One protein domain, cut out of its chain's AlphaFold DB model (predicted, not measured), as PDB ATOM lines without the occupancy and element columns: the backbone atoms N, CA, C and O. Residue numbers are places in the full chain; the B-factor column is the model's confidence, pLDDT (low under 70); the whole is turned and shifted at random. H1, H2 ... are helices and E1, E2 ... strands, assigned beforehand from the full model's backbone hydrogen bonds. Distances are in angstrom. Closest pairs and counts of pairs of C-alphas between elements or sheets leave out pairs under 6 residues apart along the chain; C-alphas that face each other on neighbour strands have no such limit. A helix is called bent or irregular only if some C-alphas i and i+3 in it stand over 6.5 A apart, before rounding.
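This is residues 5 to 23 and 93 to 153 of the 156 residues of an uncharacterized protein of Chloroflexi bacterium (UniProt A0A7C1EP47). A single five-stranded sheet is folded back on itself, a folded sheet whose two leaves, E3 with E2 and E4 with E5, face each other across the long, sharply bent strand E1 as the hinge. Helix H1 packs on E5 of one leaf, and helix H2 packs on E2 of the other. The printed part has 80 residues with two named helices and five named strands, in the order H1 E1 E2 E3 H2 E4 E5; the sheet runs E3 E2 E1 E4 E5, antiparallel throughout, and the class is mixed, helices and strands. The whole is compact and rounded, with a radius of gyration of the C-alphas of 11.5 A and spans of 31 by 24 by 24 A.

E1, residues 95 to 106, is the longest strand, 24.2 A from C-alpha 95 at (-24.538, 5.504, 81.968) to C-alpha 106; it bends by 101 degrees at residue 98. E2 is residues 109 to 114, 16.4 A, and E3 residues 117 to 120, 10.1 A. E4 is residues 136 to 141, 16.0 A, and E5 residues 147 to 152, 14.6 A, ending with C-alpha 152 at (-24.795, -9.423, 88.472). H1 is residues 11 to 18, 10.7 A, beginning with C-alpha 11 at (-37.680, -5.500, 86.986); H2 is residues 123 to 129, 9.9 A.

The sheet is strongly twisted, with edge strands E3 and E5. The pairing of E1 is staggered: its residues 95 to 100 pair with E4, N 97 and O 139 being 3.0 A apart, and its residues 101 to 106 with E2, N 104 and O 111 being 3.0 A apart, each within hydrogen-bond range. E1, E2 and E3 form a meander, each strand the antiparallel neighbour of the one before; in the hairpin of E2 and E3, N 112 and O 119 are within range at 2.8 A. In the hairpin of E4 and E5, N 138 and O 151 are within range at 2.8 A. Between the leaves, the closest C-alphas of E3 and E5 are those of Arg 120 and Leu 147, 5.9 A apart. H1 is on the sheet at a height of 8.6 A, only just over E5 alone, with 2 of its C-alphas falling on E4; it runs across the strands, at 85 degrees to E5 on the local plane. The closest C-alphas of H1 and E5 are those of Leu 14 and Ser 149, 6.0 A apart. H2 is on the sheet at a height of 9.1 A, only just over E2 alone, with 2 of its C-alphas falling on E3; it runs only just along the strands, at 29.8 degrees to E2 on the local plane. The closest C-alphas of H2 and E2 are those of Arg 123 and Pro 110, 5.9 A apart. H1 and H2 are apart. In H1 and H2 every O i to N i+4 pair is within hydrogen-bond range.

The two C-alphas farthest apart, those of Gln 19 and Gln 108, are 32.0 A from each other. Residues 24 to 92 are not printed, and C-alphas 23 and 93 are 11.6 A apart across this cut. Of the links printed whole, H2 to E4 is short but not tight and the others are tight. The mean pLDDT of the printed part is 80.0; residues 5 to 8 and 130 to 134 are under 70.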
ATOM      1  N   GLU A   5     -35.331  -6.209  93.388       60.78
ATOM      2  CA  GLU A   5     -36.344  -5.593  94.253       60.78
ATOM      3  C   GLU A   5     -35.808  -5.296  95.657       60.78
ATOM      4  O   GLU A   5     -36.230  -4.337  96.317       60.78
ATOM      5  N   VAL A   6     -34.793  -6.046  96.101       58.75
ATOM      6  CA  VAL A   6     -34.121  -5.840  97.391       58.75
ATOM      7  C   VAL A   6     -33.516  -4.438  97.469       58.75
ATOM      8  O   VAL A   6     -33.498  -3.826  98.537       58.75
ATOM      9  N   LEU A   7     -33.120  -3.855  96.343       63.97
ATOM     10  CA  LEU A   7     -32.536  -2.515  96.277       63.97
ATOM     11  C   LEU A   7     -33.565  -1.421  95.975       63.97
ATOM     12  O   LEU A   7     -33.219  -0.240  95.937       63.97
ATOM     13  N   GLY A   8     -34.836  -1.805  95.834       65.75
ATOM     14  CA  GLY A   8     -35.942  -0.905  95.535       65.75
ATOM     15  C   GLY A   8     -36.100  -0.577  94.051       65.75
ATOM     16  O   GLY A   8     -36.799   0.391  93.752       65.75
ATOM     17  N   PHE A   9     -35.474  -1.352  93.158       75.12
ATOM     18  CA  PHE A   9     -35.640  -1.242  91.708       75.12
ATOM     19  C   PHE A   9     -36.662  -2.266  91.226       75.12
ATOM     20  O   PHE A   9     -36.626  -3.416  91.661       75.12
ATOM     21  N   THR A  10     -37.556  -1.877  90.319       80.31
ATOM     22  CA  THR A  10     -38.456  -2.853  89.691       80.31
ATOM     23  C   THR A  10     -37.757  -3.581  88.532       80.31
ATOM     24  O   THR A  10     -36.836  -3.031  87.918       80.31
ATOM     25  N   PRO A  11     -38.186  -4.805  88.174       78.44
ATOM     26  CA  PRO A  11     -37.680  -5.500  86.986       78.44
ATOM     27  C   PRO A  11     -37.845  -4.674  85.699       78.44
ATOM     28  O   PRO A  11     -36.946  -4.647  84.856       78.44
ATOM     29  N   ASP A  12     -38.951  -3.933  85.590       83.56
ATOM     30  CA  ASP A  12     -39.225  -3.030  84.467       83.56
ATOM     31  C   ASP A  12     -38.240  -1.853  84.414       83.56
ATOM     32  O   ASP A  12     -37.790  -1.456  83.339       83.56
ATOM     33  N   GLU A  13     -37.847  -1.307  85.571       84.69
ATOM     34  CA  GLU A  13     -36.824  -0.259  85.658       84.69
ATOM     35  C   GLU A  13     -35.457  -0.766  85.196       84.69
ATOM     36  O   GLU A  13     -34.746  -0.059  84.484       84.69
ATOM     37  N   LEU A  14     -35.099  -2.006  85.544       84.31
ATOM     38  CA  LEU A  14     -33.874  -2.629  85.050       84.31
ATOM     39  C   LEU A  14     -33.924  -2.842  83.528       84.31
ATOM     40  O   LEU A  14     -32.935  -2.576  82.842       84.31
ATOM     41  N   ALA A  15     -35.063  -3.283  82.988       84.56
ATOM     42  CA  ALA A  15     -35.246  -3.474  81.550       84.56
ATOM     43  C   ALA A  15     -35.120  -2.158  80.764       84.56
ATOM     44  O   ALA A  15     -34.444  -2.123  79.734       84.56
ATOM     45  N   LEU A  16     -35.704  -1.068  81.270       84.50
ATOM     46  CA  LEU A  16     -35.559   0.269  80.685       84.50
ATOM     47  C   LEU A  16     -34.108   0.759  80.748       84.50
ATOM     48  O   LEU A  16     -33.567   1.222  79.741       84.50
ATOM     49  N   ASN A  17     -33.441   0.582  81.892       86.50
ATOM     50  CA  ASN A  17     -32.056   1.012  82.074       86.50
ATOM     51  C   ASN A  17     -31.087   0.270  81.138       86.50
ATOM     52  O   ASN A  17     -30.162   0.887  80.610       86.50
ATOM     53  N   ARG A  18     -31.332  -1.021  80.855       85.06
ATOM     54  CA  ARG A  18     -30.597  -1.796  79.833       85.06
ATOM     55  C   ARG A  18     -30.707  -1.187  78.432       85.06
ATOM     56  O   ARG A  18     -29.769  -1.295  77.651       85.06
ATOM     57  N   GLN A  19     -31.828  -0.539  78.123       86.69
ATOM     58  CA  GLN A  19     -32.065   0.163  76.854       86.69
ATOM     59  C   GLN A  19     -31.569   1.620  76.878       86.69
ATOM     60  O   GLN A  19     -31.813   2.373  75.938       86.69
ATOM     61  N   GLY A  20     -30.897   2.042  77.953       81.62
ATOM     62  CA  GLY A  20     -30.429   3.415  78.117       81.62
ATOM     63  C   GLY A  20     -31.526   4.407  78.521       81.62
ATOM     64  O   GLY A  20     -31.303   5.617  78.469       81.62
ATOM     65  N   GLN A  21     -32.709   3.921  78.911       84.81
ATOM     66  CA  GLN A  21     -33.871   4.741  79.246       84.81
ATOM     67  C   GLN A  21     -34.160   4.716  80.745       84.81
ATOM     68  O   GLN A  21     -34.027   3.690  81.395       84.81
ATOM     69  N   MET A  22     -34.624   5.841  81.290       83.12
ATOM     70  CA  MET A  22     -35.050   5.926  82.691       83.12
ATOM     71  C   MET A  22     -36.570   5.837  82.816       83.12
ATOM     72  O   MET A  22     -37.304   6.424  82.005       83.12
ATOM     73  N   SER A  23     -37.054   5.200  83.883       84.88
ATOM     74  CA  SER A  23     -38.480   5.208  84.222       84.88
ATOM     75  C   SER A  23     -38.968   6.621  84.557       84.88
ATOM     76  O   SER A  23     -38.191   7.503  84.938       84.88
ATOM     77  N   VAL A  93     -29.257  10.730  80.235       75.94
ATOM     78  CA  VAL A  93     -28.734   9.502  79.626       75.94
ATOM     79  C   VAL A  93     -28.330   8.543  80.741       75.94
ATOM     80  O   VAL A  93     -27.687   8.948  81.711       75.94
ATOM     81  N   VAL A  94     -28.717   7.275  80.626       83.31
ATOM     82  CA  VAL A  94     -28.248   6.230  81.540       83.31
ATOM     83  C   VAL A  94     -26.814   5.874  81.166       83.31
ATOM     84  O   VAL A  94     -26.534   5.498  80.030       83.31
ATOM     85  N   HIS A  95     -25.906   5.970  82.130       86.31
ATOM     86  CA  HIS A  95     -24.538   5.504  81.968       86.31
ATOM     87  C   HIS A  95     -24.373   4.119  82.582       86.31
ATOM     88  O   HIS A  95     -25.021   3.788  83.575       86.31
ATOM     89  N   THR A  96     -23.479   3.321  82.005       88.00
ATOM     90  CA  THR A  96     -23.208   1.955  82.457       88.00
ATOM     91  C   THR A  96     -21.740   1.769  82.778       88.00
ATOM     92  O   THR A  96     -20.878   2.197  82.011       88.00
ATOM     93  N   VAL A  97     -21.450   1.092  83.883       87.62
ATOM     94  CA  VAL A  97     -20.097   0.654  84.234       87.62
ATOM     95  C   VAL A  97     -20.153  -0.764  84.791       87.62
ATOM     96  O   VAL A  97     -21.122  -1.146  85.448       87.62
ATOM     97  N   THR A  98     -19.127  -1.556  84.511       87.25
ATOM     98  CA  THR A  98     -18.965  -2.915  85.034       87.25
ATOM     99  C   THR A  98     -17.734  -2.970  85.916       87.25
ATOM    100  O   THR A  98     -16.706  -2.384  85.580       87.25
ATOM    101  N   GLY A  99     -17.816  -3.690  87.027       83.88
ATOM    102  CA  GLY A  99     -16.646  -3.926  87.857       83.88
ATOM    103  C   GLY A  99     -16.973  -4.567  89.199       83.88
ATOM    104  O   GLY A  99     -18.143  -4.832  89.498       83.88
ATOM    105  N   PRO A 100     -15.935  -4.817  90.013       82.62
ATOM    106  CA  PRO A 100     -16.125  -5.239  91.385       82.62
ATOM    107  C   PRO A 100     -16.771  -4.093  92.148       82.62
ATOM    108  O   PRO A 100     -16.314  -2.946  92.112       82.62
ATOM    109  N   LEU A 101     -17.857  -4.423  92.824       81.94
ATOM    110  CA  LEU A 101     -18.574  -3.469  93.634       81.94
ATOM    111  C   LEU A 101     -18.039  -3.510  95.069       81.94
ATOM    112  O   LEU A 101     -17.877  -4.579  95.660       81.94
ATOM    113  N   THR A 102     -17.786  -2.337  95.635       83.00
ATOM    114  CA  THR A 102     -17.413  -2.173  97.038       83.00
ATOM    115  C   THR A 102     -18.340  -1.161  97.697       83.00
ATOM    116  O   THR A 102     -18.684  -0.119  97.136       83.00
ATOM    117  N   ILE A 103     -18.807  -1.483  98.900       80.50
ATOM    118  CA  ILE A 103     -19.625  -0.560  99.686       80.50
ATOM    119  C   ILE A 103     -18.693   0.488 100.294       80.50
ATOM    120  O   ILE A 103     -17.627   0.156 100.808       80.50
ATOM    121  N   GLY A 104     -19.095   1.757 100.247       78.88
ATOM    122  CA  GLY A 104     -18.373   2.823 100.930       78.88
ATOM    123  C   GLY A 104     -19.287   3.911 101.472       78.88
ATOM    124  O   GLY A 104     -20.517   3.807 101.471       78.88
ATOM    125  N   GLY A 105     -18.662   4.982 101.951       80.00
ATOM    126  CA  GLY A 105     -19.360   6.061 102.639       80.00
ATOM    127  C   GLY A 105     -19.779   5.684 104.062       80.00
ATOM    128  O   GLY A 105     -19.208   4.797 104.688       80.00
ATOM    129  N   SER A 106     -20.762   6.411 104.581       80.06
ATOM    130  CA  SER A 106     -21.300   6.235 105.933       80.06
ATOM    131  C   SER A 106     -22.814   6.094 105.882       80.06
ATOM    132  O   SER A 106     -23.437   6.461 104.889       80.06
ATOM    133  N   GLU A 107     -23.446   5.670 106.974       75.75
ATOM    134  CA  GLU A 107     -24.910   5.609 107.045       75.75
ATOM    135  C   GLU A 107     -25.566   6.969 106.731       75.75
ATOM    136  O   GLU A 107     -26.649   7.046 106.147       75.75
ATOM    137  N   GLN A 108     -24.883   8.070 107.056       78.75
ATOM    138  CA  GLN A 108     -25.357   9.414 106.745       78.75
ATOM    139  C   GLN A 108     -25.235   9.773 105.260       78.75
ATOM    140  O   GLN A 108     -26.073  10.519 104.754       78.75
ATOM    141  N   SER A 109     -24.239   9.210 104.575       81.44
ATOM    142  CA  SER A 109     -23.915   9.450 103.167       81.44
ATOM    143  C   SER A 109     -23.574   8.126 102.464       81.44
ATOM    144  O   SER A 109     -22.409   7.861 102.164       81.44
ATOM    145  N   PRO A 110     -24.576   7.262 102.245       83.38
ATOM    146  CA  PRO A 110     -24.357   5.932 101.691       83.38
ATOM    147  C   PRO A 110     -23.810   6.015 100.264       83.38
ATOM    148  O   PRO A 110     -24.380   6.702  99.405       83.38
ATOM    149  N   ARG A 111     -22.697   5.319 100.008       86.81
ATOM    150  CA  ARG A 111     -22.043   5.296  98.699       86.81
ATOM    151  C   ARG A 111     -21.713   3.885  98.237       86.81
ATOM    152  O   ARG A 111     -21.568   2.946  99.014       86.81
ATOM    153  N   LEU A 112     -21.594   3.772  96.929       85.94
ATOM    154  CA  LEU A 112     -21.260   2.558  96.217       85.94
ATOM    155  C   LEU A 112     -20.053   2.860  95.330       85.94
ATOM    156  O   LEU A 112     -20.073   3.849  94.596       85.94
ATOM    157  N   HIS A 113     -19.007   2.052  95.408       85.81
ATOM    158  CA  HIS A 113     -17.794   2.229  94.622       85.81
ATOM    159  C   HIS A 113     -17.652   1.125  93.580       85.81
ATOM    160  O   HIS A 113     -17.839  -0.051  93.883       85.81
ATOM    161  N   ILE A 114     -17.321   1.516  92.349       84.75
ATOM    162  CA  ILE A 114     -16.977   0.602  91.252       84.75
ATOM    163  C   ILE A 114     -15.708   1.118  90.608       84.75
ATOM    164  O   ILE A 114     -15.725   2.142  89.920       84.75
ATOM    165  N   GLY A 115     -14.593   0.436  90.868       80.50
ATOM    166  CA  GLY A 115     -13.275   0.963  90.520       80.50
ATOM    167  C   GLY A 115     -13.063   2.346  91.150       80.50
ATOM    168  O   GLY A 115     -13.082   2.481  92.371       80.50
ATOM    169  N   SER A 116     -12.895   3.380  90.321       80.88
ATOM    170  CA  SER A 116     -12.741   4.777  90.761       80.88
ATOM    171  C   SER A 116     -14.058   5.552  90.902       80.88
ATOM    172  O   SER A 116     -14.061   6.666  91.432       80.88
ATOM    173  N   LEU A 117     -15.182   5.005  90.429       85.12
ATOM    174  CA  LEU A 117     -16.465   5.702  90.429       85.12
ATOM    175  C   LEU A 117     -17.126   5.598  91.805       85.12
ATOM    176  O   LEU A 117     -17.220   4.510  92.366       85.12
ATOM    177  N   SER A 118     -17.620   6.720  92.333       85.62
ATOM    178  CA  SER A 118     -18.392   6.773  93.578       85.62
ATOM    179  C   SER A 118     -19.821   7.209  93.277       85.62
ATOM    180  O   SER A 118     -20.049   8.330  92.824       85.62
ATOM    181  N   LEU A 119     -20.775   6.320  93.528       86.12
ATOM    182  CA  LEU A 119     -22.194   6.513  93.261       86.12
ATOM    183  C   LEU A 119     -22.976   6.662  94.560       86.12
ATOM    184  O   LEU A 119     -22.700   5.999  95.561       86.12
ATOM    185  N   ARG A 120     -23.977   7.536  94.537       85.38
ATOM    186  CA  ARG A 120     -24.940   7.705  95.622       85.38
ATOM    187  C   ARG A 120     -26.008   6.630  95.538       85.38
ATOM    188  O   ARG A 120     -26.510   6.315  94.462       85.38
ATOM    189  N   ILE A 121     -26.381   6.102  96.692       84.00
ATOM    190  CA  ILE A 121     -27.409   5.074  96.814       84.00
ATOM    191  C   ILE A 121     -28.367   5.424  97.954       84.00
ATOM    192  O   ILE A 121     -28.019   6.165  98.866       84.00
ATOM    193  N   SER A 122     -29.603   4.925  97.923       79.25
ATOM    194  CA  SER A 122     -30.521   5.108  99.049       79.25
ATOM    195  C   SER A 122     -30.017   4.380 100.305       79.25
ATOM    196  O   SER A 122     -29.471   3.281 100.218       79.25
ATOM    197  N   ARG A 123     -30.265   4.938 101.500       78.19
ATOM    198  CA  ARG A 123     -29.929   4.269 102.779       78.19
ATOM    199  C   ARG A 123     -30.545   2.873 102.897       78.19
ATOM    200  O   ARG A 123     -29.927   1.975 103.457       78.19
ATOM    201  N   ARG A 124     -31.768   2.691 102.377       77.06
ATOM    202  CA  ARG A 124     -32.473   1.399 102.398       77.06
ATOM    203  C   ARG A 124     -31.733   0.354 101.570       77.06
ATOM    204  O   ARG A 124     -31.548  -0.757 102.048       77.06
ATOM    205  N   ALA A 125     -31.299   0.721 100.367       76.75
ATOM    206  CA  ALA A 125     -30.535  -0.172  99.509       76.75
ATOM    207  C   ALA A 125     -29.121  -0.412 100.065       76.75
ATOM    208  O   ALA A 125     -28.663  -1.547 100.059       76.75
ATOM    209  N   TRP A 126     -28.478   0.608 100.644       79.94
ATOM    210  CA  TRP A 126     -27.164   0.493 101.294       79.94
ATOM    211  C   TRP A 126     -27.150  -0.539 102.429       79.94
ATOM    212  O   TRP A 126     -26.339  -1.456 102.393       79.94
ATOM    213  N   ARG A 127     -28.109  -0.473 103.367       76.56
ATOM    214  CA  ARG A 127     -28.229  -1.466 104.455       76.56
ATOM    215  C   ARG A 127     -28.520  -2.885 103.956       76.56
ATOM    216  O   ARG A 127     -28.195  -3.851 104.626       76.56
ATOM    217  N   ARG A 128     -29.183  -3.026 102.805       74.19
ATOM    218  CA  ARG A 128     -29.518  -4.341 102.238       74.19
ATOM    219  C   ARG A 128     -28.373  -4.936 101.415       74.19
ATOM    220  O   ARG A 128     -28.273  -6.155 101.332       74.19
ATOM    221  N   LEU A 129     -27.494  -4.096 100.861       71.44
ATOM    222  CA  LEU A 129     -26.290  -4.523 100.138       71.44
ATOM    223  C   LEU A 129     -25.250  -5.176 101.041       71.44
ATOM    224  O   LEU A 129     -24.499  -6.009 100.545       71.44
ATOM    225  N   GLU A 130     -25.219  -4.848 102.337       61.81
ATOM    226  CA  GLU A 130     -24.295  -5.469 103.302       61.81
ATOM    227  C   GLU A 130     -24.389  -7.006 103.313       61.81
ATOM    228  O   GLU A 130     -23.406  -7.671 103.621       61.81
ATOM    229  N   GLY A 131     -25.525  -7.586 102.902       57.44
ATOM    230  CA  GLY A 131     -25.705  -9.038 102.808       57.44
ATOM    231  C   GLY A 131     -25.352  -9.682 101.459       57.44
ATOM    232  O   GLY A 131     -25.483 -10.895 101.340       57.44
ATOM    233  N   THR A 132     -24.976  -8.921 100.420       62.31
ATOM    234  CA  THR A 132     -24.910  -9.422  99.023       62.31
ATOM    235  C   THR A 132     -23.507  -9.373  98.379       62.31
ATOM    236  O   THR A 132     -23.408  -9.507  97.161       62.31
ATOM    237  N   TYR A 133     -22.414  -9.218  99.147       61.94
ATOM    238  CA  TYR A 133     -21.036  -9.122  98.606       61.94
ATOM    239  C   TYR A 133     -20.113 -10.307  98.940       61.94
ATOM    240  O   TYR A 133     -20.234 -10.827 100.050       61.94
ATOM    241  N   PRO A 134     -19.146 -10.683  98.052       66.44
ATOM    242  CA  PRO A 134     -18.684  -9.972  96.839       66.44
ATOM    243  C   PRO A 134     -18.845 -10.688  95.471       66.44
ATOM    244  O   PRO A 134     -18.871 -11.912  95.399       66.44
ATOM    245  N   GLY A 135     -18.902  -9.903  94.373       70.81
ATOM    246  CA  GLY A 135     -18.925 -10.371  92.971       70.81
ATOM    247  C   GLY A 135     -18.875  -9.234  91.918       70.81
ATOM    248  O   GLY A 135     -18.962  -8.062  92.297       70.81
ATOM    249  N   PRO A 136     -18.698  -9.542  90.617       79.88
ATOM    250  CA  PRO A 136     -18.788  -8.575  89.517       79.88
ATOM    251  C   PRO A 136     -20.238  -8.161  89.234       79.88
ATOM    252  O   PRO A 136     -21.142  -8.993  89.141       79.88
ATOM    253  N   PHE A 137     -20.461  -6.860  89.056       84.31
ATOM    254  CA  PHE A 137     -21.780  -6.311  88.747       84.31
ATOM    255  C   PHE A 137     -21.702  -5.286  87.622       84.31
ATOM    256  O   PHE A 137     -20.707  -4.575  87.450       84.31
ATOM    257  N   ARG A 138     -22.803  -5.176  86.883       86.69
ATOM    258  CA  ARG A 138     -23.079  -4.066  85.983       86.69
ATOM    259  C   ARG A 138     -23.991  -3.079  86.691       86.69
ATOM    260  O   ARG A 138     -25.029  -3.450  87.237       86.69
ATOM    261  N   VAL A 139     -23.601  -1.813  86.659       88.38
ATOM    262  CA  VAL A 139     -24.316  -0.725  87.311       88.38
ATOM    263  C   VAL A 139     -24.739   0.323  86.306       88.38
ATOM    264  O   VAL A 139     -23.947   0.774  85.479       88.38
ATOM    265  N   TYR A 140     -25.999   0.723  86.440       88.38
ATOM    266  CA  TYR A 140     -26.642   1.782  85.689       88.38
ATOM    267  C   TYR A 140     -26.756   3.002  86.596       88.38
ATOM    268  O   TYR A 140     -27.261   2.899  87.719       88.38
ATOM    269  N   TYR A 141     -26.277   4.154  86.142       87.50
ATOM    270  CA  TYR A 141     -26.236   5.366  86.953       87.50
ATOM    271  C   TYR A 141     -26.619   6.615  86.163       87.50
ATOM    272  O   TYR A 141     -26.532   6.664  84.934       87.50
ATOM    273  N   SER A 142     -27.086   7.626  86.890       84.44
ATOM    274  CA  SER A 142     -27.484   8.914  86.331       84.44
ATOM    275  C   SER A 142     -26.270   9.828  86.118       84.44
ATOM    276  O   SER A 142     -25.270   9.696  86.828       84.44
ATOM    277  N   PRO A 143     -26.356  10.850  85.246       77.94
ATOM    278  CA  PRO A 143     -25.299  11.857  85.100       77.94
ATOM    279  C   PRO A 143     -24.987  12.623  86.397       77.94
ATOM    280  O   PRO A 143     -23.930  13.239  86.516       77.94
ATOM    281  N   ALA A 144     -25.898  12.597  87.374       74.31
ATOM    282  CA  ALA A 144     -25.703  13.188  88.694       74.31
ATOM    283  C   ALA A 144     -24.967  12.262  89.681       74.31
ATOM    284  O   ALA A 144     -24.739  12.650  90.830       74.31
ATOM    285  N   GLY A 145     -24.576  11.060  89.251       78.62
ATOM    286  CA  GLY A 145     -23.883  10.078  90.080       78.62
ATOM    287  C   GLY A 145     -24.809   9.334  91.039       78.62
ATOM    288  O   GLY A 145     -24.352   8.888  92.088       78.62
ATOM    289  N   ASP A 146     -26.098   9.222  90.711       83.00
ATOM    290  CA  ASP A 146     -27.053   8.427  91.486       83.00
ATOM    291  C   ASP A 146     -27.210   7.040  90.861       83.00
ATOM    292  O   ASP A 146     -27.287   6.899  89.639       83.00
ATOM    293  N   LEU A 147     -27.272   6.014  91.705       85.31
ATOM    294  CA  LEU A 147     -27.512   4.640  91.287       85.31
ATOM    295  C   LEU A 147     -28.953   4.467  90.788       85.31
ATOM    296  O   LEU A 147     -29.899   4.756  91.521       85.31
ATOM    297  N   LEU A 148     -29.112   3.953  89.566       84.31
ATOM    298  CA  LEU A 148     -30.417   3.715  88.937       84.31
ATOM    299  C   LEU A 148     -30.842   2.254  88.976       84.31
ATOM    300  O   LEU A 148     -32.022   1.987  89.166       84.31
ATOM    301  N   SER A 149     -29.911   1.329  88.761       84.88
ATOM    302  CA  SER A 149     -30.112  -0.109  88.953       84.88
ATOM    303  C   SER A 149     -28.767  -0.834  88.948       84.88
ATOM    304  O   SER A 149     -27.741  -0.275  88.546       84.88
ATOM    305  N   LEU A 150     -28.762  -2.092  89.387       85.25
ATOM    306  CA  LEU A 150     -27.597  -2.963  89.279       85.25
ATOM    307  C   LEU A 150     -28.007  -4.402  88.991       85.25
ATOM    308  O   LEU A 150     -29.105  -4.817  89.353       85.25
ATOM    309  N   GLU A 151     -27.126  -5.145  88.336       85.25
ATOM    310  CA  GLU A 151     -27.319  -6.557  88.017       85.25
ATOM    311  C   GLU A 151     -25.989  -7.318  88.098       85.25
ATOM    312  O   GLU A 151     -24.938  -6.731  87.823       85.25
ATOM    313  N   PRO A 152     -25.997  -8.602  88.491       83.38
ATOM    314  CA  PRO A 152     -24.795  -9.423  88.472       83.38
ATOM    315  C   PRO A 152     -24.269  -9.529  87.039       83.38
ATOM    316  O   PRO A 152     -25.032  -9.735  86.094       83.38
ATOM    317  N   TRP A 153     -22.960  -9.365  86.888       79.06
ATOM    318  CA  TRP A 153     -22.279  -9.457  85.607       79.06
ATOM    319  C   TRP A 153     -21.424 -10.712  85.598       79.06
ATOM    320  O   TRP A 153     -20.314 -10.711  86.118       79.06
TER     321      TRP A 153